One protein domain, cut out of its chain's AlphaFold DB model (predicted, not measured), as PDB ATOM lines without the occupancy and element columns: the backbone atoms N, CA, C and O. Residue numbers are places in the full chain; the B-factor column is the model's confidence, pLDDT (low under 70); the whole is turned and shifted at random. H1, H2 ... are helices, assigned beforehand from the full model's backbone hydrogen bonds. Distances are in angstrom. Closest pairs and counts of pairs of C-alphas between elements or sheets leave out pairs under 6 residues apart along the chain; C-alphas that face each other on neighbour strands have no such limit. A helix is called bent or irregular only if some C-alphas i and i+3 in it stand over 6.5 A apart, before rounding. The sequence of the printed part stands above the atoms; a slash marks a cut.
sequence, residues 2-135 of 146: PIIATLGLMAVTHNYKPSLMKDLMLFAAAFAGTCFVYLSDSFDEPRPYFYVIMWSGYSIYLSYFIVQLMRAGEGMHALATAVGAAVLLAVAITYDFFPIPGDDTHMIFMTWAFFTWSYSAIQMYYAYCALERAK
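What this domain is: This is residues 2 to 135 of the 146 residues of an uncharacterized protein of Pseudomonas furukawaii (UniProt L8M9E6). Four helices, H5, H4, H3 and H1, make a bundle with shallow tilts between those that touch, and the long H2 runs along the outside, near H1 but without clear contact with the bundle. Within the bundle H4 packs on both H3 and H5, which also touch each other, the centres of the three making a triangle, while H1 packs on H3 and meets H5 with residues 128 to 132 of H5 alone. The printed part has 134 residues with five named helices, H1 to H5 in order along the chain, and no named strand; the class is all helix. It is compact, with a radius of gyration of the C-alphas of 16.4 A, and its outline is only just flat, spanning 46 by 36 by 20 A.

Where its parts are: Start with the longest helix, H5, residues 107 to 134: find C-alpha 107 at (-30.438, -54.293, -15.354) and go 40.2 A to C-alpha 134 at (-19.766, -29.241, 14.228). H4 is residues 75 to 97, 32.7 A long; it is neither bent nor irregular, but only just, with C-alphas 93 and 96 6.3 A apart. H3 is residues 47 to 71, 36.4 A. H1 is residues 2 to 13, 15.6 A, beginning at C-alpha 2 at (-37.562, -37.744, 0.382). H2 is residues 20 to 39, 28.2 A.

How they stand to each other: H3 and H5 are the hubs, touching three helices each. H4 and H5 form a helical hairpin, opposite ways at a shallow tilt of 31 degrees; look at His 77 and Ala 127, whose C-alphas are closest at 5.4 A. H3 and H4 form another, at 8 degrees, closest at the C-alphas of Ile 66 and Ala 78, 4.9 A. H3 touches H5 with residues 68 to 69 alone, the C-alphas of Leu 69 and Leu 131 being closest at 6.1 A; the shallow tilt of 34 degrees is only just short of steep. H1 touches H3, the same way at a shallow tilt of 13 degrees, closest at the C-alphas of Pro 2 and Tyr 58, 5.8 A. H1 touches H5 with residues 9 to 12 alone, closest at the C-alphas of Val 12 and Glu 132, 5.7 A. H2 is close to H1 but not clearly touching, the C-alphas of Ile 4 and Leu 26 being closest at 7.5 A, and H2 is apart from H4 and H5. In H2, H3 and H5 every O i to N i+4 pair is within hydrogen-bond range; in H1 it is 6 of 8 and in H4 18 of 19.

The domain as a whole: The C-alphas of Gly 102 and Lys 135 are the two farthest apart, at 47.9 A. Residues 31 to 36 of H2 and residues 39 to 45 stand free. The link from H3 to H4 is tight, the other links are short, and the printed part has no cut. The mean pLDDT of the printed part is 91.5, and no printed residue is under 70.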
ATOM      1  N   PRO A   2     -38.131 -39.089   0.230       81.56
ATOM      2  CA  PRO A   2     -37.562 -37.744   0.382       81.56
ATOM      3  C   PRO A   2     -38.050 -36.943   1.603       81.56
ATOM      4  O   PRO A   2     -37.262 -36.276   2.271       81.56
ATOM      5  N   ILE A   3     -39.334 -37.067   1.952       82.94
ATOM      6  CA  ILE A   3     -39.926 -36.395   3.123       82.94
ATOM      7  C   ILE A   3     -39.321 -36.919   4.433       82.94
ATOM      8  O   ILE A   3     -38.921 -36.135   5.288       82.94
ATOM      9  N   ILE A   4     -39.216 -38.243   4.578       85.00
ATOM     10  CA  ILE A   4     -38.660 -38.886   5.779       85.00
ATOM     11  C   ILE A   4     -37.189 -38.487   5.953       85.00
ATOM     12  O   ILE A   4     -36.784 -38.079   7.038       85.00
ATOM     13  N   ALA A   5     -36.405 -38.538   4.872       85.88
ATOM     14  CA  ALA A   5     -35.003 -38.132   4.897       85.88
ATOM     15  C   ALA A   5     -34.841 -36.651   5.286       85.88
ATOM     16  O   ALA A   5     -34.020 -36.319   6.139       85.88
ATOM     17  N   THR A   6     -35.680 -35.774   4.727       89.12
ATOM     18  CA  THR A   6     -35.727 -34.347   5.081       89.12
ATOM     19  C   THR A   6     -35.963 -34.153   6.577       89.12
ATOM     20  O   THR A   6     -35.206 -33.437   7.228       89.12
ATOM     21  N   LEU A   7     -36.966 -34.831   7.143       87.75
ATOM     22  CA  LEU A   7     -37.292 -34.743   8.569       87.75
ATOM     23  C   LEU A   7     -36.170 -35.275   9.466       87.75
ATOM     24  O   LEU A   7     -35.899 -34.679  10.505       87.75
ATOM     25  N   GLY A   8     -35.469 -36.332   9.048       86.31
ATOM     26  CA  GLY A   8     -34.274 -36.808   9.749       86.31
ATOM     27  C   GLY A   8     -33.175 -35.742   9.807       86.31
ATOM     28  O   GLY A   8     -32.625 -35.462  10.871       86.31
ATOM     29  N   LEU A   9     -32.907 -35.071   8.684       89.94
ATOM     30  CA  LEU A   9     -31.921 -33.989   8.609       89.94
ATOM     31  C   LEU A   9     -32.348 -32.734   9.391       89.94
ATOM     32  O   LEU A   9     -31.488 -31.980   9.850       89.94
ATOM     33  N   MET A  10     -33.651 -32.505   9.593       89.62
ATOM     34  CA  MET A  10     -34.144 -31.364  10.376       89.62
ATOM     35  C   MET A  10     -33.676 -31.377  11.835       89.62
ATOM     36  O   MET A  10     -33.595 -30.305  12.444       89.62
ATOM     37  N   ALA A  11     -33.281 -32.534  12.371       88.44
ATOM     38  CA  ALA A  11     -32.691 -32.612  13.702       88.44
ATOM     39  C   ALA A  11     -31.386 -31.803  13.792       88.44
ATOM     40  O   ALA A  11     -31.182 -31.091  14.771       88.44
ATOM     41  N   VAL A  12     -30.553 -31.821  12.744       88.94
ATOM     42  CA  VAL A  12     -29.268 -31.096  12.704       88.94
ATOM     43  C   VAL A  12     -29.346 -29.752  11.986       88.94
ATOM     44  O   VAL A  12     -28.468 -28.906  12.159       88.94
ATOM     45  N   THR A  13     -30.378 -29.491  11.180       90.00
ATOM     46  CA  THR A  13     -30.523 -28.189  10.504       90.00
ATOM     47  C   THR A  13     -31.450 -27.217  11.224       90.00
ATOM     48  O   THR A  13     -31.203 -26.016  11.148       90.00
ATOM     49  N   HIS A  14     -32.488 -27.709  11.906       89.25
ATOM     50  CA  HIS A  14     -33.544 -26.898  12.526       89.25
ATOM     51  C   HIS A  14     -33.771 -27.225  14.012       89.25
ATOM     52  O   HIS A  14     -34.694 -26.677  14.608       89.25
ATOM     53  N   ASN A  15     -32.962 -28.109  14.617       85.25
ATOM     54  CA  ASN A  15     -33.177 -28.639  15.972       85.25
ATOM     55  C   ASN A  15     -34.578 -29.251  16.160       85.25
ATOM     56  O   ASN A  15     -35.138 -29.243  17.256       85.25
ATOM     57  N   TYR A  16     -35.155 -29.779  15.079       86.94
ATOM     58  CA  TYR A  16     -36.472 -30.396  15.087       86.94
ATOM     59  C   TYR A  16     -36.334 -31.909  14.974       86.94
ATOM     60  O   TYR A  16     -35.884 -32.423  13.952       86.94
ATOM     61  N   LYS A  17     -36.766 -32.621  16.014       85.62
ATOM     62  CA  LYS A  17     -36.878 -34.078  16.006       85.62
ATOM     63  C   LYS A  17     -38.359 -34.456  16.113       85.62
ATOM     64  O   LYS A  17     -38.997 -34.066  17.096       85.62
ATOM     65  N   PRO A  18     -38.927 -35.176  15.131       82.75
ATOM     66  CA  PRO A  18     -40.276 -35.708  15.262       82.75
ATOM     67  C   PRO A  18     -40.406 -36.583  16.519       82.75
ATOM     68  O   PRO A  18     -39.440 -37.180  16.991       82.75
ATOM     69  N   SER A  19     -41.611 -36.648  17.090       88.25
ATOM     70  CA  SER A  19     -41.894 -37.616  18.153       88.25
ATOM     71  C   SER A  19     -42.096 -39.010  17.557       88.25
ATOM     72  O   SER A  19     -42.524 -39.131  16.410       88.25
ATOM     73  N   LEU A  20     -41.894 -40.062  18.358       87.62
ATOM     74  CA  LEU A  20     -42.055 -41.456  17.918       87.62
ATOM     75  C   LEU A  20     -43.406 -41.712  17.229       87.62
ATOM     76  O   LEU A  20     -43.471 -42.372  16.200       87.62
ATOM     77  N   MET A  21     -44.488 -41.147  17.772       89.19
ATOM     78  CA  MET A  21     -45.817 -41.271  17.171       89.19
ATOM     79  C   MET A  21     -45.877 -40.641  15.771       89.19
ATOM     80  O   MET A  21     -46.466 -41.220  14.865       89.19
ATOM     81  N   LYS A  22     -45.247 -39.476  15.574       87.81
ATOM     82  CA  LYS A  22     -45.195 -38.806  14.266       87.81
ATOM     83  C   LYS A  22     -44.357 -39.601  13.269       87.81
ATOM     84  O   LYS A  22     -44.761 -39.691  12.117       87.81
ATOM     85  N   ASP A  23     -43.259 -40.209  13.711       86.06
ATOM     86  CA  ASP A  23     -42.446 -41.089  12.863       86.06
ATOM     87  C   ASP A  23     -43.242 -42.313  12.397       86.06
ATOM     88  O   ASP A  23     -43.262 -42.617  11.204       86.06
ATOM     89  N   LEU A  24     -43.967 -42.972  13.307       90.75
ATOM     90  CA  LEU A  24     -44.824 -44.112  12.968       90.75
ATOM     91  C   LEU A  24     -45.958 -43.715  12.016       90.75
ATOM     92  O   LEU A  24     -46.203 -44.411  11.031       90.75
ATOM     93  N   MET A  25     -46.622 -42.586  12.272       91.50
ATOM     94  CA  MET A  25     -47.675 -42.064  11.396       91.50
ATOM     95  C   MET A  25     -47.135 -41.724  10.008       91.50
ATOM     96  O   MET A  25     -47.761 -42.062   9.007       91.50
ATOM     97  N   LEU A  26     -45.969 -41.084   9.932       88.94
ATOM     98  CA  LEU A  26     -45.335 -40.728   8.670       88.94
ATOM     99  C   LEU A  26     -44.916 -41.971   7.885       88.94
ATOM    100  O   LEU A  26     -45.117 -42.019   6.673       88.94
ATOM    101  N   PHE A  27     -44.362 -42.976   8.562       89.06
ATOM    102  CA  PHE A  27     -44.025 -44.253   7.945       89.06
ATOM    103  C   PHE A  27     -45.274 -44.947   7.392       89.06
ATOM    104  O   PHE A  27     -45.295 -45.315   6.219       89.06
ATOM    105  N   ALA A  28     -46.336 -45.058   8.195       93.19
ATOM    106  CA  ALA A  28     -47.597 -45.660   7.770       93.19
ATOM    107  C   ALA A  28     -48.228 -44.903   6.590       93.19
ATOM    108  O   ALA A  28     -48.652 -45.522   5.616       93.19
ATOM    109  N   ALA A  29     -48.228 -43.568   6.631       91.62
ATOM    110  CA  ALA A  29     -48.730 -42.730   5.546       91.62
ATOM    111  C   ALA A  29     -47.892 -42.876   4.268       91.62
ATOM    112  O   ALA A  29     -48.447 -42.994   3.178       91.62
ATOM    113  N   ALA A  30     -46.560 -42.912   4.382       89.56
ATOM    114  CA  ALA A  30     -45.672 -43.118   3.241       89.56
ATOM    115  C   ALA A  30     -45.858 -44.510   2.620       89.56
ATOM    116  O   ALA A  30     -45.853 -44.641   1.394       89.56
ATOM    117  N   PHE A  31     -46.052 -45.534   3.451       91.69
ATOM    118  CA  PHE A  31     -46.348 -46.890   3.002       91.69
ATOM    119  C   PHE A  31     -47.689 -46.944   2.259       91.69
ATOM    120  O   PHE A  31     -47.726 -47.355   1.103       91.69
ATOM    121  N   ALA A  32     -48.761 -46.429   2.866       92.75
ATOM    122  CA  ALA A  32     -50.084 -46.367   2.245       92.75
ATOM    123  C   ALA A  32     -50.079 -45.562   0.935       92.75
ATOM    124  O   ALA A  32     -50.642 -46.007  -0.062       92.75
ATOM    125  N   GLY A  33     -49.392 -44.416   0.904       89.75
ATOM    126  CA  GLY A  33     -49.223 -43.616  -0.308       89.75
ATOM    127  C   GLY A  33     -48.464 -44.364  -1.404       89.75
ATOM    128  O   GLY A  33     -48.839 -44.283  -2.568       89.75
ATOM    129  N   THR A  34     -47.448 -45.151  -1.045       88.56
ATOM    130  CA  THR A  34     -46.728 -46.003  -2.007       88.56
ATOM    131  C   THR A  34     -47.646 -47.087  -2.568       88.56
ATOM    132  O   THR A  34     -47.690 -47.266  -3.782       88.56
ATOM    133  N   CYS A  35     -48.424 -47.763  -1.714       90.31
ATOM    134  CA  CYS A  35     -49.429 -48.726  -2.160       90.31
ATOM    135  C   CYS A  35     -50.438 -48.077  -3.112       90.31
ATOM    136  O   CYS A  35     -50.728 -48.647  -4.153       90.31
ATOM    137  N   PHE A  36     -50.928 -46.876  -2.801       89.06
ATOM    138  CA  PHE A  36     -51.846 -46.152  -3.680       89.06
ATOM    139  C   PHE A  36     -51.218 -45.846  -5.046       89.06
ATOM    140  O   PHE A  36     -51.815 -46.151  -6.071       89.06
ATOM    141  N   VAL A  37     -49.991 -45.313  -5.069       87.06
ATOM    142  CA  VAL A  37     -49.275 -44.964  -6.309       87.06
ATOM    143  C   VAL A  37     -49.024 -46.181  -7.207       87.06
ATOM    144  O   VAL A  37     -49.006 -46.020  -8.425       87.06
ATOM    145  N   TYR A  38     -48.814 -47.371  -6.635       86.00
ATOM    146  CA  TYR A  38     -48.477 -48.589  -7.388       86.00
ATOM    147  C   TYR A  38     -49.654 -49.518  -7.686       86.00
ATOM    148  O   TYR A  38     -49.583 -50.276  -8.645       86.00
ATOM    149  N   LEU A  39     -50.700 -49.513  -6.859       88.94
ATOM    150  CA  LEU A  39     -51.857 -50.402  -7.020       88.94
ATOM    151  C   LEU A  39     -53.042 -49.713  -7.704       88.94
ATOM    152  O   LEU A  39     -54.027 -50.375  -8.013       88.94
ATOM    153  N   SER A  40     -52.985 -48.392  -7.886       88.38
ATOM    154  CA  SER A  40     -54.012 -47.640  -8.596       88.38
ATOM    155  C   SER A  40     -53.582 -47.361 -10.031       88.38
ATOM    156  O   SER A  40     -52.658 -46.582 -10.262       88.38
ATOM    157  N   ASP A  41     -54.337 -47.904 -10.985       86.38
ATOM    158  CA  ASP A  41     -54.169 -47.632 -12.420       86.38
ATOM    159  C   ASP A  41     -54.356 -46.136 -12.744       86.38
ATOM    160  O   ASP A  41     -53.762 -45.588 -13.669       86.38
ATOM    161  N   SER A  42     -55.142 -45.417 -11.931       84.19
ATOM    162  CA  SER A  42     -55.362 -43.972 -12.087       84.19
ATOM    163  C   SER A  42     -54.102 -43.131 -11.865       84.19
ATOM    164  O   SER A  42     -54.119 -41.933 -12.146       84.19
ATOM    165  N   PHE A  43     -53.027 -43.723 -11.335       85.69
ATOM    166  CA  PHE A  43     -51.776 -43.025 -11.073       85.69
ATOM    167  C   PHE A  43     -50.656 -43.374 -12.057       85.69
ATOM    168  O   PHE A  43     -49.565 -42.834 -11.914       85.69
ATOM    169  N   ASP A  44     -50.898 -44.214 -13.065       84.06
ATOM    170  CA  ASP A  44     -49.852 -44.634 -14.006       84.06
ATOM    171  C   ASP A  44     -49.262 -43.460 -14.801       84.06
ATOM    172  O   ASP A  44     -48.047 -43.269 -14.816       84.06
ATOM    173  N   GLU A  45     -50.111 -42.624 -15.399       86.81
ATOM    174  CA  GLU A  45     -49.684 -41.451 -16.173       86.81
ATOM    175  C   GLU A  45     -48.996 -40.354 -15.324       86.81
ATOM    176  O   GLU A  45     -47.942 -39.856 -15.729       86.81
ATOM    177  N   PRO A  46     -49.501 -39.965 -14.132       90.44
ATOM    178  CA  PRO A  46     -48.840 -38.946 -13.311       90.44
ATOM    179  C   PRO A  46     -47.601 -39.443 -12.543       90.44
ATOM    180  O   PRO A  46     -46.835 -38.611 -12.041       90.44
ATOM    181  N   ARG A  47     -47.379 -40.759 -12.417       87.94
ATOM    182  CA  ARG A  47     -46.320 -41.344 -11.570       87.94
ATOM    183  C   ARG A  47     -44.904 -40.823 -11.888       87.94
ATOM    184  O   ARG A  47     -44.246 -40.385 -10.939       87.94
ATOM    185  N   PRO A  48     -44.435 -40.778 -13.151       90.06
ATOM    186  CA  PRO A  48     -43.107 -40.244 -13.480       90.06
ATOM    187  C   PRO A  48     -42.896 -38.797 -13.017       90.06
ATOM    188  O   PRO A  48     -41.899 -38.453 -12.377       90.06
ATOM    189  N   TYR A  49     -43.883 -37.935 -13.279       90.56
ATOM    190  CA  TYR A  49     -43.834 -36.523 -12.899       90.56
ATOM    191  C   TYR A  49     -43.842 -36.351 -11.385       90.56
ATOM    192  O   TYR A  49     -43.088 -35.537 -10.849       90.56
ATOM    193  N   PHE A  50     -44.653 -37.146 -10.684       89.62
ATOM    194  CA  PHE A  50     -44.677 -37.158  -9.228       89.62
ATOM    195  C   PHE A  50     -43.285 -37.444  -8.650       89.62
ATOM    196  O   PHE A  50     -42.832 -36.713  -7.765       89.62
ATOM    197  N   TYR A  51     -42.566 -38.445  -9.167       87.31
ATOM    198  CA  TYR A  51     -41.222 -38.754  -8.680       87.31
ATOM    199  C   TYR A  51     -40.221 -37.634  -8.941       87.31
ATOM    200  O   TYR A  51     -39.489 -37.267  -8.017       87.31
ATOM    201  N   VAL A  52     -40.215 -37.043 -10.135       89.50
ATOM    202  CA  VAL A  52     -39.313 -35.925 -10.453       89.50
ATOM    203  C   VAL A  52     -39.619 -34.698  -9.597       89.50
ATOM    204  O   VAL A  52     -38.689 -34.069  -9.090       89.50
ATOM    205  N   ILE A  53     -40.894 -34.373  -9.360       91.38
ATOM    206  CA  ILE A  53     -41.293 -33.265  -8.477       91.38
ATOM    207  C   ILE A  53     -40.803 -33.520  -7.047       91.38
ATOM    208  O   ILE A  53     -40.180 -32.645  -6.437       91.38
ATOM    209  N   MET A  54     -41.026 -34.728  -6.524       90.62
ATOM    210  CA  MET A  54     -40.585 -35.116  -5.184       90.62
ATOM    211  C   MET A  54     -39.060 -35.058  -5.035       90.62
ATOM    212  O   MET A  54     -38.557 -34.568  -4.020       90.62
ATOM    213  N   TRP A  55     -38.320 -35.516  -6.046       90.81
ATOM    214  CA  TRP A  55     -36.861 -35.422  -6.088       90.81
ATOM    215  C   TRP A  55     -36.369 -33.985  -6.217       90.81
ATOM    216  O   TRP A  55     -35.426 -33.608  -5.529       90.81
ATOM    217  N   SER A  56     -37.031 -33.157  -7.021       89.88
ATOM    218  CA  SER A  56     -36.678 -31.743  -7.191       89.88
ATOM    219  C   SER A  56     -36.832 -30.973  -5.880       89.88
ATOM    220  O   SER A  56     -35.910 -30.276  -5.455       89.88
ATOM    221  N   GLY A  57     -37.959 -31.160  -5.183       91.94
ATOM    222  CA  GLY A  57     -38.183 -30.574  -3.859       91.94
ATOM    223  C   GLY A  57     -37.129 -31.015  -2.840       91.94
ATOM    224  O   GLY A  57     -36.617 -30.209  -2.064       91.94
ATOM    225  N   TYR A  58     -36.741 -32.287  -2.882       91.88
ATOM    226  CA  TYR A  58     -35.695 -32.813  -2.015       91.88
ATOM    227  C   TYR A  58     -34.308 -32.259  -2.334       91.88
ATOM    228  O   TYR A  58     -33.576 -31.905  -1.415       91.88
ATOM    229  N   SER A  59     -33.960 -32.106  -3.610       91.88
ATOM    230  CA  SER A  59     -32.699 -31.498  -4.041       91.88
ATOM    231  C   SER A  59     -32.570 -30.042  -3.588       91.88
ATOM    232  O   SER A  59     -31.483 -29.615  -3.193       91.88
ATOM    233  N   ILE A  60     -33.676 -29.290  -3.560       93.88
ATOM    234  CA  ILE A  60     -33.704 -27.936  -2.981       93.88
ATOM    235  C   ILE A  60     -33.332 -27.992  -1.493       93.88
ATOM    236  O   ILE A  60     -32.456 -27.252  -1.039       93.88
ATOM    237  N   TYR A  61     -33.942 -28.904  -0.734       93.88
ATOM    238  CA  TYR A  61     -33.610 -29.078   0.679       93.88
ATOM    239  C   TYR A  61     -32.161 -29.553   0.889       93.88
ATOM    240  O   TYR A  61     -31.460 -29.041   1.765       93.88
ATOM    241  N   LEU A  62     -31.675 -30.487   0.069       95.12
ATOM    242  CA  LEU A  62     -30.288 -30.944   0.124       95.12
ATOM    243  C   LEU A  62     -29.305 -29.821  -0.182       95.12
ATOM    244  O   LEU A  62     -28.273 -29.741   0.474       95.12
ATOM    245  N   SER A  63     -29.633 -28.912  -1.100       96.25
ATOM    246  CA  SER A  63     -28.809 -27.729  -1.372       96.25
ATOM    247  C   SER A  63     -28.644 -26.873  -0.115       96.25
ATOM    248  O   SER A  63     -27.535 -26.467   0.227       96.25
ATOM    249  N   TYR A  64     -29.726 -26.671   0.641       96.38
ATOM    250  CA  TYR A  64     -29.655 -26.010   1.943       96.38
ATOM    251  C   TYR A  64     -28.796 -26.789   2.956       96.38
ATOM    252  O   TYR A  64     -27.954 -26.194   3.632       96.38
ATOM    253  N   PHE A  65     -28.950 -28.112   3.047       96.25
ATOM    254  CA  PHE A  65     -28.124 -28.954   3.921       96.25
ATOM    255  C   PHE A  65     -26.628 -28.901   3.551       96.25
ATOM    256  O   PHE A  65     -25.778 -28.774   4.431       96.25
ATOM    257  N   ILE A  66     -26.299 -28.896   2.259       97.25
ATOM    258  CA  ILE A  66     -24.935 -28.730   1.736       97.25
ATOM    259  C   ILE A  66     -24.367 -27.366   2.138       97.25
ATOM    260  O   ILE A  66     -23.237 -27.287   2.619       97.25
ATOM    261  N   VAL A  67     -25.153 -26.291   2.026       97.25
ATOM    262  CA  VAL A  67     -24.744 -24.956   2.493       97.25
ATOM    263  C   VAL A  67     -24.459 -24.957   3.999       97.25
ATOM    264  O   VAL A  67     -23.500 -24.324   4.440       97.25
ATOM    265  N   GLN A  68     -25.249 -25.680   4.796       95.38
ATOM    266  CA  GLN A  68     -25.005 -25.824   6.235       95.38
ATOM    267  C   GLN A  68     -23.692 -26.567   6.528       95.38
ATOM    268  O   GLN A  68     -22.941 -26.125   7.394       95.38
ATOM    269  N   LEU A  69     -23.375 -27.634   5.785       96.31
ATOM    270  CA  LEU A  69     -22.090 -28.342   5.893       96.31
ATOM    271  C   LEU A  69     -20.906 -27.436   5.537       96.31
ATOM    272  O   LEU A  69     -19.939 -27.366   6.291       96.31
ATOM    273  N   MET A  70     -21.007 -26.681   4.439       96.19
ATOM    274  CA  MET A  70     -19.972 -25.724   4.033       96.19
ATOM    275  C   MET A  70     -19.725 -24.662   5.107       96.19
ATOM    276  O   MET A  70     -18.579 -24.378   5.447       96.19
ATOM    277  N   ARG A  71     -20.797 -24.099   5.679       95.25
ATOM    278  CA  ARG A  71     -20.709 -23.108   6.766       95.25
ATOM    279  C   ARG A  71     -20.110 -23.682   8.048       95.25
ATOM    280  O   ARG A  71     -19.499 -22.940   8.806       95.25
ATOM    281  N   ALA A  72     -20.284 -24.979   8.278       93.81
ATOM    282  CA  ALA A  72     -19.715 -25.700   9.408       93.81
ATOM    283  C   ALA A  72     -18.250 -26.135   9.188       93.81
ATOM    284  O   ALA A  72     -17.663 -26.732  10.084       93.81
ATOM    285  N   GLY A  73     -17.659 -25.853   8.020       94.38
ATOM    286  CA  GLY A  73     -16.292 -26.265   7.672       94.38
ATOM    287  C   GLY A  73     -16.172 -27.701   7.145       94.38
ATOM    288  O   GLY A  73     -15.075 -28.142   6.813       94.38
ATOM    289  N   GLU A  74     -17.284 -28.422   6.992       96.00
ATOM    290  CA  GLU A  74     -17.339 -29.828   6.565       96.00
ATOM    291  C   GLU A  74     -17.339 -29.961   5.028       96.00
ATOM    292  O   GLU A  74     -18.227 -30.566   4.418       96.00
ATOM    293  N   GLY A  75     -16.338 -29.362   4.374       94.38
ATOM    294  CA  GLY A  75     -16.292 -29.199   2.914       94.38
ATOM    295  C   GLY A  75     -16.269 -30.510   2.117       94.38
ATOM    296  O   GLY A  75     -16.898 -30.601   1.065       94.38
ATOM    297  N   MET A  76     -15.604 -31.554   2.627       96.06
ATOM    298  CA  MET A  76     -15.586 -32.868   1.965       96.06
ATOM    299  C   MET A  76     -16.958 -33.541   2.006       96.06
ATOM    300  O   MET A  76     -17.412 -34.068   0.991       96.06
ATOM    301  N   HIS A  77     -17.658 -33.475   3.145       97.62
ATOM    302  CA  HIS A  77     -19.022 -33.994   3.241       97.62
ATOM    303  C   HIS A  77     -19.994 -33.180   2.389       97.62
ATOM    304  O   HIS A  77     -20.857 -33.766   1.743       97.62
ATOM    305  N   ALA A  78     -19.829 -31.858   2.324       97.00
ATOM    306  CA  ALA A  78     -20.615 -31.008   1.438       97.00
ATOM    307  C   ALA A  78     -20.440 -31.397  -0.040       97.00
ATOM    308  O   ALA A  78     -21.435 -31.592  -0.736       97.00
ATOM    309  N   LEU A  79     -19.195 -31.569  -0.504       97.69
ATOM    310  CA  LEU A  79     -18.891 -31.969  -1.880       97.69
ATOM    311  C   LEU A  79     -19.444 -33.362  -2.203       97.69
ATOM    312  O   LEU A  79     -20.144 -33.532  -3.197       97.69
ATOM    313  N   ALA A  80     -19.168 -34.348  -1.349       97.12
ATOM    314  CA  ALA A  80     -19.645 -35.716  -1.525       97.12
ATOM    315  C   ALA A  80     -21.185 -35.792  -1.539       97.12
ATOM    316  O   ALA A  80     -21.770 -36.461  -2.390       97.12
ATOM    317  N   THR A  81     -21.861 -35.037  -0.668       97.06
ATOM    318  CA  THR A  81     -23.328 -34.942  -0.670       97.06
ATOM    319  C   THR A  81     -23.854 -34.226  -1.916       97.06
ATOM    320  O   THR A  81     -24.877 -34.643  -2.452       97.06
ATOM    321  N   ALA A  82     -23.164 -33.199  -2.422       97.00
ATOM    322  CA  ALA A  82     -23.542 -32.515  -3.661       97.00
ATOM    323  C   ALA A  82     -23.433 -33.432  -4.886       97.00
ATOM    324  O   ALA A  82     -24.370 -33.505  -5.683       97.00
ATOM    325  N   VAL A  83     -22.331 -34.179  -5.005       96.69
ATOM    326  CA  VAL A  83     -22.145 -35.175  -6.071       96.69
ATOM    327  C   VAL A  83     -23.215 -36.262  -5.968       96.69
ATOM    328  O   VAL A  83     -23.894 -36.538  -6.953       96.69
ATOM    329  N   GLY A  84     -23.439 -36.819  -4.773       95.25
ATOM    330  CA  GLY A  84     -24.490 -37.815  -4.548       95.25
ATOM    331  C   GLY A  84     -25.884 -37.304  -4.917       95.25
ATOM    332  O   GLY A  84     -26.632 -38.002  -5.596       95.25
ATOM    333  N   ALA A  85     -26.223 -36.065  -4.548       94.44
ATOM    334  CA  ALA A  85     -27.502 -35.444  -4.890       94.44
ATOM    335  C   ALA A  85     -27.685 -35.270  -6.406       94.44
ATOM    336  O   ALA A  85     -28.761 -35.555  -6.929       94.44
ATOM    337  N   ALA A  86     -26.636 -34.848  -7.119       94.88
ATOM    338  CA  ALA A  86     -26.671 -34.707  -8.571       94.88
ATOM    339  C   ALA A  86     -26.874 -36.059  -9.272       94.88
ATOM    340  O   ALA A  86     -27.721 -36.171 -10.158       94.88
ATOM    341  N   VAL A  87     -26.152 -37.100  -8.843       94.69
ATOM    342  CA  VAL A  87     -26.295 -38.448  -9.414       94.69
ATOM    343  C   VAL A  87     -27.669 -39.038  -9.086       94.69
ATOM    344  O   VAL A  87     -28.302 -39.608  -9.966       94.69
ATOM    345  N   LEU A  88     -28.192 -38.846  -7.870       92.69
ATOM    346  CA  LEU A  88     -29.551 -39.267  -7.507       92.69
ATOM    347  C   LEU A  88     -30.631 -38.592  -8.356       92.69
ATOM    348  O   LEU A  88     -31.593 -39.245  -8.759       92.69
ATOM    349  N   LEU A  89     -30.480 -37.297  -8.634       91.50
ATOM    350  CA  LEU A  89     -31.400 -36.588  -9.515       91.50
ATOM    351  C   LEU A  89     -31.316 -37.131 -10.947       91.50
ATOM    352  O   LEU A  89     -32.350 -37.311 -11.585       91.50
ATOM    353  N   ALA A  90     -30.112 -37.461 -11.423       92.19
ATOM    354  CA  ALA A  90     -29.943 -38.138 -12.704       92.19
ATOM    355  C   ALA A  90     -30.649 -39.506 -12.713       92.19
ATOM    356  O   ALA A  90     -31.385 -39.776 -13.652       92.19
ATOM    357  N   VAL A  91     -30.522 -40.329 -11.658       92.25
ATOM    358  CA  VAL A  91     -31.263 -41.606 -11.525       92.25
ATOM    359  C   VAL A  91     -32.768 -41.380 -11.684       92.25
ATOM    360  O   VAL A  91     -33.419 -42.096 -12.442       92.25
ATOM    361  N   ALA A  92     -33.312 -40.375 -10.995       89.94
ATOM    362  CA  ALA A  92     -34.742 -40.074 -11.011       89.94
ATOM    363  C   ALA A  92     -35.257 -39.648 -12.394       89.94
ATOM    364  O   ALA A  92     -36.378 -39.983 -12.757       89.94
ATOM    365  N   ILE A  93     -34.451 -38.910 -13.157       90.62
ATOM    366  CA  ILE A  93     -34.820 -38.437 -14.496       90.62
ATOM    367  C   ILE A  93     -34.651 -39.557 -15.532       90.62
ATOM    368  O   ILE A  93     -35.518 -39.752 -16.379       90.62
ATOM    369  N   THR A  94     -33.554 -40.311 -15.458       91.62
ATOM    370  CA  THR A  94     -33.225 -41.355 -16.436       91.62
ATOM    371  C   THR A  94     -34.235 -42.499 -16.427       91.62
ATOM    372  O   THR A  94     -34.543 -43.011 -17.496       91.62
ATOM    373  N   TYR A  95     -34.777 -42.876 -15.262       86.62
ATOM    374  CA  TYR A  95     -35.657 -44.046 -15.150       86.62
ATOM    375  C   TYR A  95     -36.887 -43.976 -16.062       86.62
ATOM    376  O   TYR A  95     -37.113 -44.889 -16.847       86.62
ATOM    377  N   ASP A  96     -37.647 -42.882 -15.977       86.31
ATOM    378  CA  ASP A  96     -38.923 -42.758 -16.685       86.31
ATOM    379  C   ASP A  96     -38.824 -41.933 -17.982       86.31
ATOM    380  O   ASP A  96     -39.629 -42.122 -18.891       86.31
ATOM    381  N   PHE A  97     -37.859 -41.006 -18.092       89.69
ATOM    382  CA  PHE A  97     -37.812 -40.041 -19.205       89.69
ATOM    383  C   PHE A  97     -36.693 -40.299 -20.218       89.69
ATOM    384  O   PHE A  97     -36.824 -39.903 -21.377       89.69
ATOM    385  N   PHE A  98     -35.596 -40.942 -19.809       90.50
ATOM    386  CA  PHE A  98     -34.440 -41.194 -20.677       90.50
ATOM    387  C   PHE A  98     -33.911 -42.620 -20.492       90.50
ATOM    388  O   PHE A  98     -32.782 -42.797 -20.026       90.50
ATOM    389  N   PRO A  99     -34.708 -43.645 -20.841       86.81
ATOM    390  CA  PRO A  99     -34.283 -45.031 -20.698       86.81
ATOM    391  C   PRO A  99     -33.000 -45.296 -21.496       86.81
ATOM    392  O   PRO A  99     -32.790 -44.756 -22.586       86.81
ATOM    393  N   ILE A 100     -32.123 -46.129 -20.934       89.56
ATOM    394  CA  ILE A 100     -30.815 -46.432 -21.521       89.56
ATOM    395  C   ILE A 100     -31.026 -47.304 -22.771       89.56
ATOM    396  O   ILE A 100     -31.617 -48.380 -22.661       89.56
ATOM    397  N   PRO A 101     -30.538 -46.890 -23.957       90.19
ATOM    398  CA  PRO A 101     -30.680 -47.697 -25.164       90.19
ATOM    399  C   PRO A 101     -30.032 -49.077 -24.995       90.19
ATOM    400  O   PRO A 101     -28.851 -49.171 -24.662       90.19
ATOM    401  N   GLY A 102     -30.798 -50.140 -25.249       90.00
ATOM    402  CA  GLY A 102     -30.337 -51.528 -25.126       90.00
ATOM    403  C   GLY A 102     -30.413 -52.123 -23.714       90.00
ATOM    404  O   GLY A 102     -29.898 -53.219 -23.506       90.00
ATOM    405  N   ASP A 103     -31.044 -51.440 -22.753       92.56
ATOM    406  CA  ASP A 103     -31.274 -51.938 -21.388       92.56
ATOM    407  C   ASP A 103     -32.738 -52.353 -21.154       92.56
ATOM    408  O   ASP A 103     -33.413 -51.867 -20.248       92.56
ATOM    409  N   ASP A 104     -33.248 -53.273 -21.972       88.38
ATOM    410  CA  ASP A 104     -34.675 -53.640 -21.974       88.38
ATOM    411  C   ASP A 104     -35.158 -54.234 -20.635       88.38
ATOM    412  O   ASP A 104     -36.329 -54.133 -20.269       88.38
ATOM    413  N   THR A 105     -34.247 -54.838 -19.866       91.12
ATOM    414  CA  THR A 105     -34.539 -55.409 -18.537       91.12
ATOM    415  C   THR A 105     -34.270 -54.440 -17.384       91.12
ATOM    416  O   THR A 105     -34.471 -54.809 -16.228       91.12
ATOM    417  N   HIS A 106     -33.824 -53.212 -17.677       90.50
ATOM    418  CA  HIS A 106     -33.393 -52.209 -16.698       90.50
ATOM    419  C   HIS A 106     -32.245 -52.682 -15.788       90.50
ATOM    420  O   HIS A 106     -32.036 -52.138 -14.703       90.50
ATOM    421  N   MET A 107     -31.502 -53.720 -16.178       93.69
ATOM    422  CA  MET A 107     -30.438 -54.293 -15.354       93.69
ATOM    423  C   MET A 107     -29.258 -53.329 -15.236       93.69
ATOM    424  O   MET A 107     -28.709 -53.155 -14.140       93.69
ATOM    425  N   ILE A 108     -28.878 -52.684 -16.343       93.31
ATOM    426  CA  ILE A 108     -27.815 -51.676 -16.335       93.31
ATOM    427  C   ILE A 108     -28.265 -50.529 -15.442       93.31
ATOM    428  O   ILE A 108     -27.538 -50.175 -14.511       93.31
ATOM    429  N   PHE A 109     -29.483 -50.024 -15.657       94.00
ATOM    430  CA  PHE A 109     -30.077 -48.959 -14.871       94.00
ATOM    431  C   PHE A 109     -30.059 -49.273 -13.371       94.00
ATOM    432  O   PHE A 109     -29.537 -48.500 -12.566       94.00
ATOM    433  N   MET A 110     -30.589 -50.432 -12.988       94.69
ATOM    434  CA  MET A 110     -30.709 -50.812 -11.584       94.69
ATOM    435  C   MET A 110     -29.347 -50.960 -10.921       94.69
ATOM    436  O   MET A 110     -29.196 -50.588  -9.759       94.69
ATOM    437  N   THR A 111     -28.332 -51.424 -11.650       94.75
ATOM    438  CA  THR A 111     -26.978 -51.566 -11.107       94.75
ATOM    439  C   THR A 111     -26.442 -50.220 -10.613       94.75
ATOM    440  O   THR A 111     -26.093 -50.093  -9.437       94.75
ATOM    441  N   TRP A 112     -26.415 -49.185 -11.459       92.94
ATOM    442  CA  TRP A 112     -25.901 -47.877 -11.028       92.94
ATOM    443  C   TRP A 112     -26.860 -47.153 -10.075       92.94
ATOM    444  O   TRP A 112     -26.393 -46.443  -9.179       92.94
ATOM    445  N   ALA A 113     -28.175 -47.372 -10.191       94.38
ATOM    446  CA  ALA A 113     -29.151 -46.850  -9.238       94.38
ATOM    447  C   ALA A 113     -28.895 -47.393  -7.822       94.38
ATOM    448  O   ALA A 113     -28.786 -46.606  -6.881       94.38
ATOM    449  N   PHE A 114     -28.692 -48.706  -7.666       95.88
ATOM    450  CA  PHE A 114     -28.368 -49.316  -6.374       95.88
ATOM    451  C   PHE A 114     -27.047 -48.802  -5.809       95.88
ATOM    452  O   PHE A 114     -27.006 -48.429  -4.637       95.88
ATOM    453  N   PHE A 115     -25.994 -48.700  -6.626       96.12
ATOM    454  CA  PHE A 115     -24.733 -48.094  -6.182       96.12
ATOM    455  C   PHE A 115     -24.937 -46.666  -5.677       96.12
ATOM    456  O   PHE A 115     -24.443 -46.305  -4.606       96.12
ATOM    457  N   THR A 116     -25.707 -45.870  -6.415       95.00
ATOM    458  CA  THR A 116     -26.012 -44.485  -6.055       95.00
ATOM    459  C   THR A 116     -26.798 -44.416  -4.746       95.00
ATOM    460  O   THR A 116     -26.463 -43.614  -3.871       95.00
ATOM    461  N   TRP A 117     -27.816 -45.263  -4.567       94.88
ATOM    462  CA  TRP A 117     -28.613 -45.325  -3.341       94.88
ATOM    463  C   TRP A 117     -27.781 -45.764  -2.135       94.88
ATOM    464  O   TRP A 117     -27.846 -45.114  -1.091       94.88
ATOM    465  N   SER A 118     -26.962 -46.808  -2.278       95.75
ATOM    466  CA  SER A 118     -26.077 -47.292  -1.213       95.75
ATOM    467  C   SER A 118     -25.059 -46.233  -0.800       95.75
ATOM    468  O   SER A 118     -24.948 -45.923   0.388       95.75
ATOM    469  N   TYR A 119     -24.364 -45.629  -1.771       95.88
ATOM    470  CA  TYR A 119     -23.438 -44.528  -1.516       95.88
ATOM    471  C   TYR A 119     -24.134 -43.378  -0.784       95.88
ATOM    472  O   TYR A 119     -23.656 -42.913   0.250       95.88
ATOM    473  N   SER A 120     -25.296 -42.952  -1.284       94.50
ATOM    474  CA  SER A 120     -26.014 -41.797  -0.747       94.50
ATOM    475  C   SER A 120     -26.524 -42.028   0.670       94.50
ATOM    476  O   SER A 120     -26.463 -41.112   1.484       94.50
ATOM    477  N   ALA A 121     -26.989 -43.236   0.998       93.31
ATOM    478  CA  ALA A 121     -27.416 -43.576   2.354       93.31
ATOM    479  C   ALA A 121     -26.255 -43.459   3.356       93.31
ATOM    480  O   ALA A 121     -26.389 -42.806   4.394       93.31
ATOM    481  N   ILE A 122     -25.099 -44.034   3.012       96.25
ATOM    482  CA  ILE A 122     -23.888 -43.990   3.841       96.25
ATOM    483  C   ILE A 122     -23.385 -42.547   3.974       96.25
ATOM    484  O   ILE A 122     -23.131 -42.069   5.081       96.25
ATOM    485  N   GLN A 123     -23.286 -41.829   2.856       97.00
ATOM    486  CA  GLN A 123     -22.825 -40.446   2.836       97.00
ATOM    487  C   GLN A 123     -23.741 -39.529   3.654       97.00
ATOM    488  O   GLN A 123     -23.246 -38.689   4.404       97.00
ATOM    489  N   MET A 124     -25.063 -39.701   3.562       94.44
ATOM    490  CA  MET A 124     -26.018 -38.894   4.323       94.44
ATOM    491  C   MET A 124     -25.876 -39.114   5.831       94.44
ATOM    492  O   MET A 124     -25.935 -38.151   6.593       94.44
ATOM    493  N   TYR A 125     -25.633 -40.357   6.260       94.94
ATOM    494  CA  TYR A 125     -25.361 -40.673   7.664       94.94
ATOM    495  C   TYR A 125     -24.100 -39.962   8.173       94.94
ATOM    496  O   TYR A 125     -24.147 -39.258   9.183       94.94
ATOM    497  N   TYR A 126     -22.980 -40.071   7.454       96.62
ATOM    498  CA  TYR A 126     -21.743 -39.416   7.885       96.62
ATOM    499  C   TYR A 126     -21.831 -37.890   7.831       96.62
ATOM    500  O   TYR A 126     -21.342 -37.227   8.745       96.62
ATOM    501  N   ALA A 127     -22.497 -37.329   6.819       96.56
ATOM    502  CA  ALA A 127     -22.742 -35.895   6.719       96.56
ATOM    503  C   ALA A 127     -23.630 -35.382   7.866       96.56
ATOM    504  O   ALA A 127     -23.356 -34.323   8.429       96.56
ATOM    505  N   TYR A 128     -24.660 -36.143   8.254       95.44
ATOM    506  CA  TYR A 128     -25.473 -35.842   9.433       95.44
ATOM    507  C   TYR A 128     -24.599 -35.769  10.689       95.44
ATOM    508  O   TYR A 128     -24.611 -34.753  11.383       95.44
ATOM    509  N   CYS A 129     -23.796 -36.805  10.953       94.94
ATOM    510  CA  CYS A 129     -22.933 -36.847  12.133       94.94
ATOM    511  C   CYS A 129     -21.872 -35.738  12.116       94.94
ATOM    512  O   CYS A 129     -21.535 -35.196  13.166       94.94
ATOM    513  N   ALA A 130     -21.336 -35.392  10.944       95.31
ATOM    514  CA  ALA A 130     -20.403 -34.280  10.790       95.31
ATOM    515  C   ALA A 130     -21.047 -32.952  11.202       95.31
ATOM    516  O   ALA A 130     -20.502 -32.233  12.038       95.31
ATOM    517  N   LEU A 131     -22.259 -32.676  10.711       94.00
ATOM    518  CA  LEU A 131     -22.982 -31.462  11.077       94.00
ATOM    519  C   LEU A 131     -23.411 -31.452  12.553       94.00
ATOM    520  O   LEU A 131     -23.356 -30.402  13.190       94.00
ATOM    521  N   GLU A 132     -23.811 -32.600  13.110       93.75
ATOM    522  CA  GLU A 132     -24.140 -32.753  14.535       93.75
ATOM    523  C   GLU A 132     -22.942 -32.389  15.425       93.75
ATOM    524  O   GLU A 132     -23.072 -31.559  16.331       93.75
ATOM    525  N   ARG A 133     -21.758 -32.944  15.119       93.31
ATOM    526  CA  ARG A 133     -20.508 -32.639  15.832       93.31
ATOM    527  C   ARG A 133     -20.127 -31.169  15.703       93.31
ATOM    528  O   ARG A 133     -19.837 -30.532  16.713       93.31
ATOM    529  N   ALA A 134     -20.162 -30.622  14.488       90.69
ATOM    530  CA  ALA A 134     -19.766 -29.241  14.228       90.69
ATOM    531  C   ALA A 134     -20.691 -28.217  14.908       90.69
ATOM    532  O   ALA A 134     -20.241 -27.150  15.322       90.69
ATOM    533  N   LYS A 135     -21.978 -28.543  15.072       85.44
ATOM    534  CA  LYS A 135     -22.944 -27.688  15.779       85.44
ATOM    535  C   LYS A 135     -22.943 -27.868  17.296       85.44
ATOM    536  O   LYS A 135     -23.687 -27.165  17.976       85.44
TER     537      LYS A 135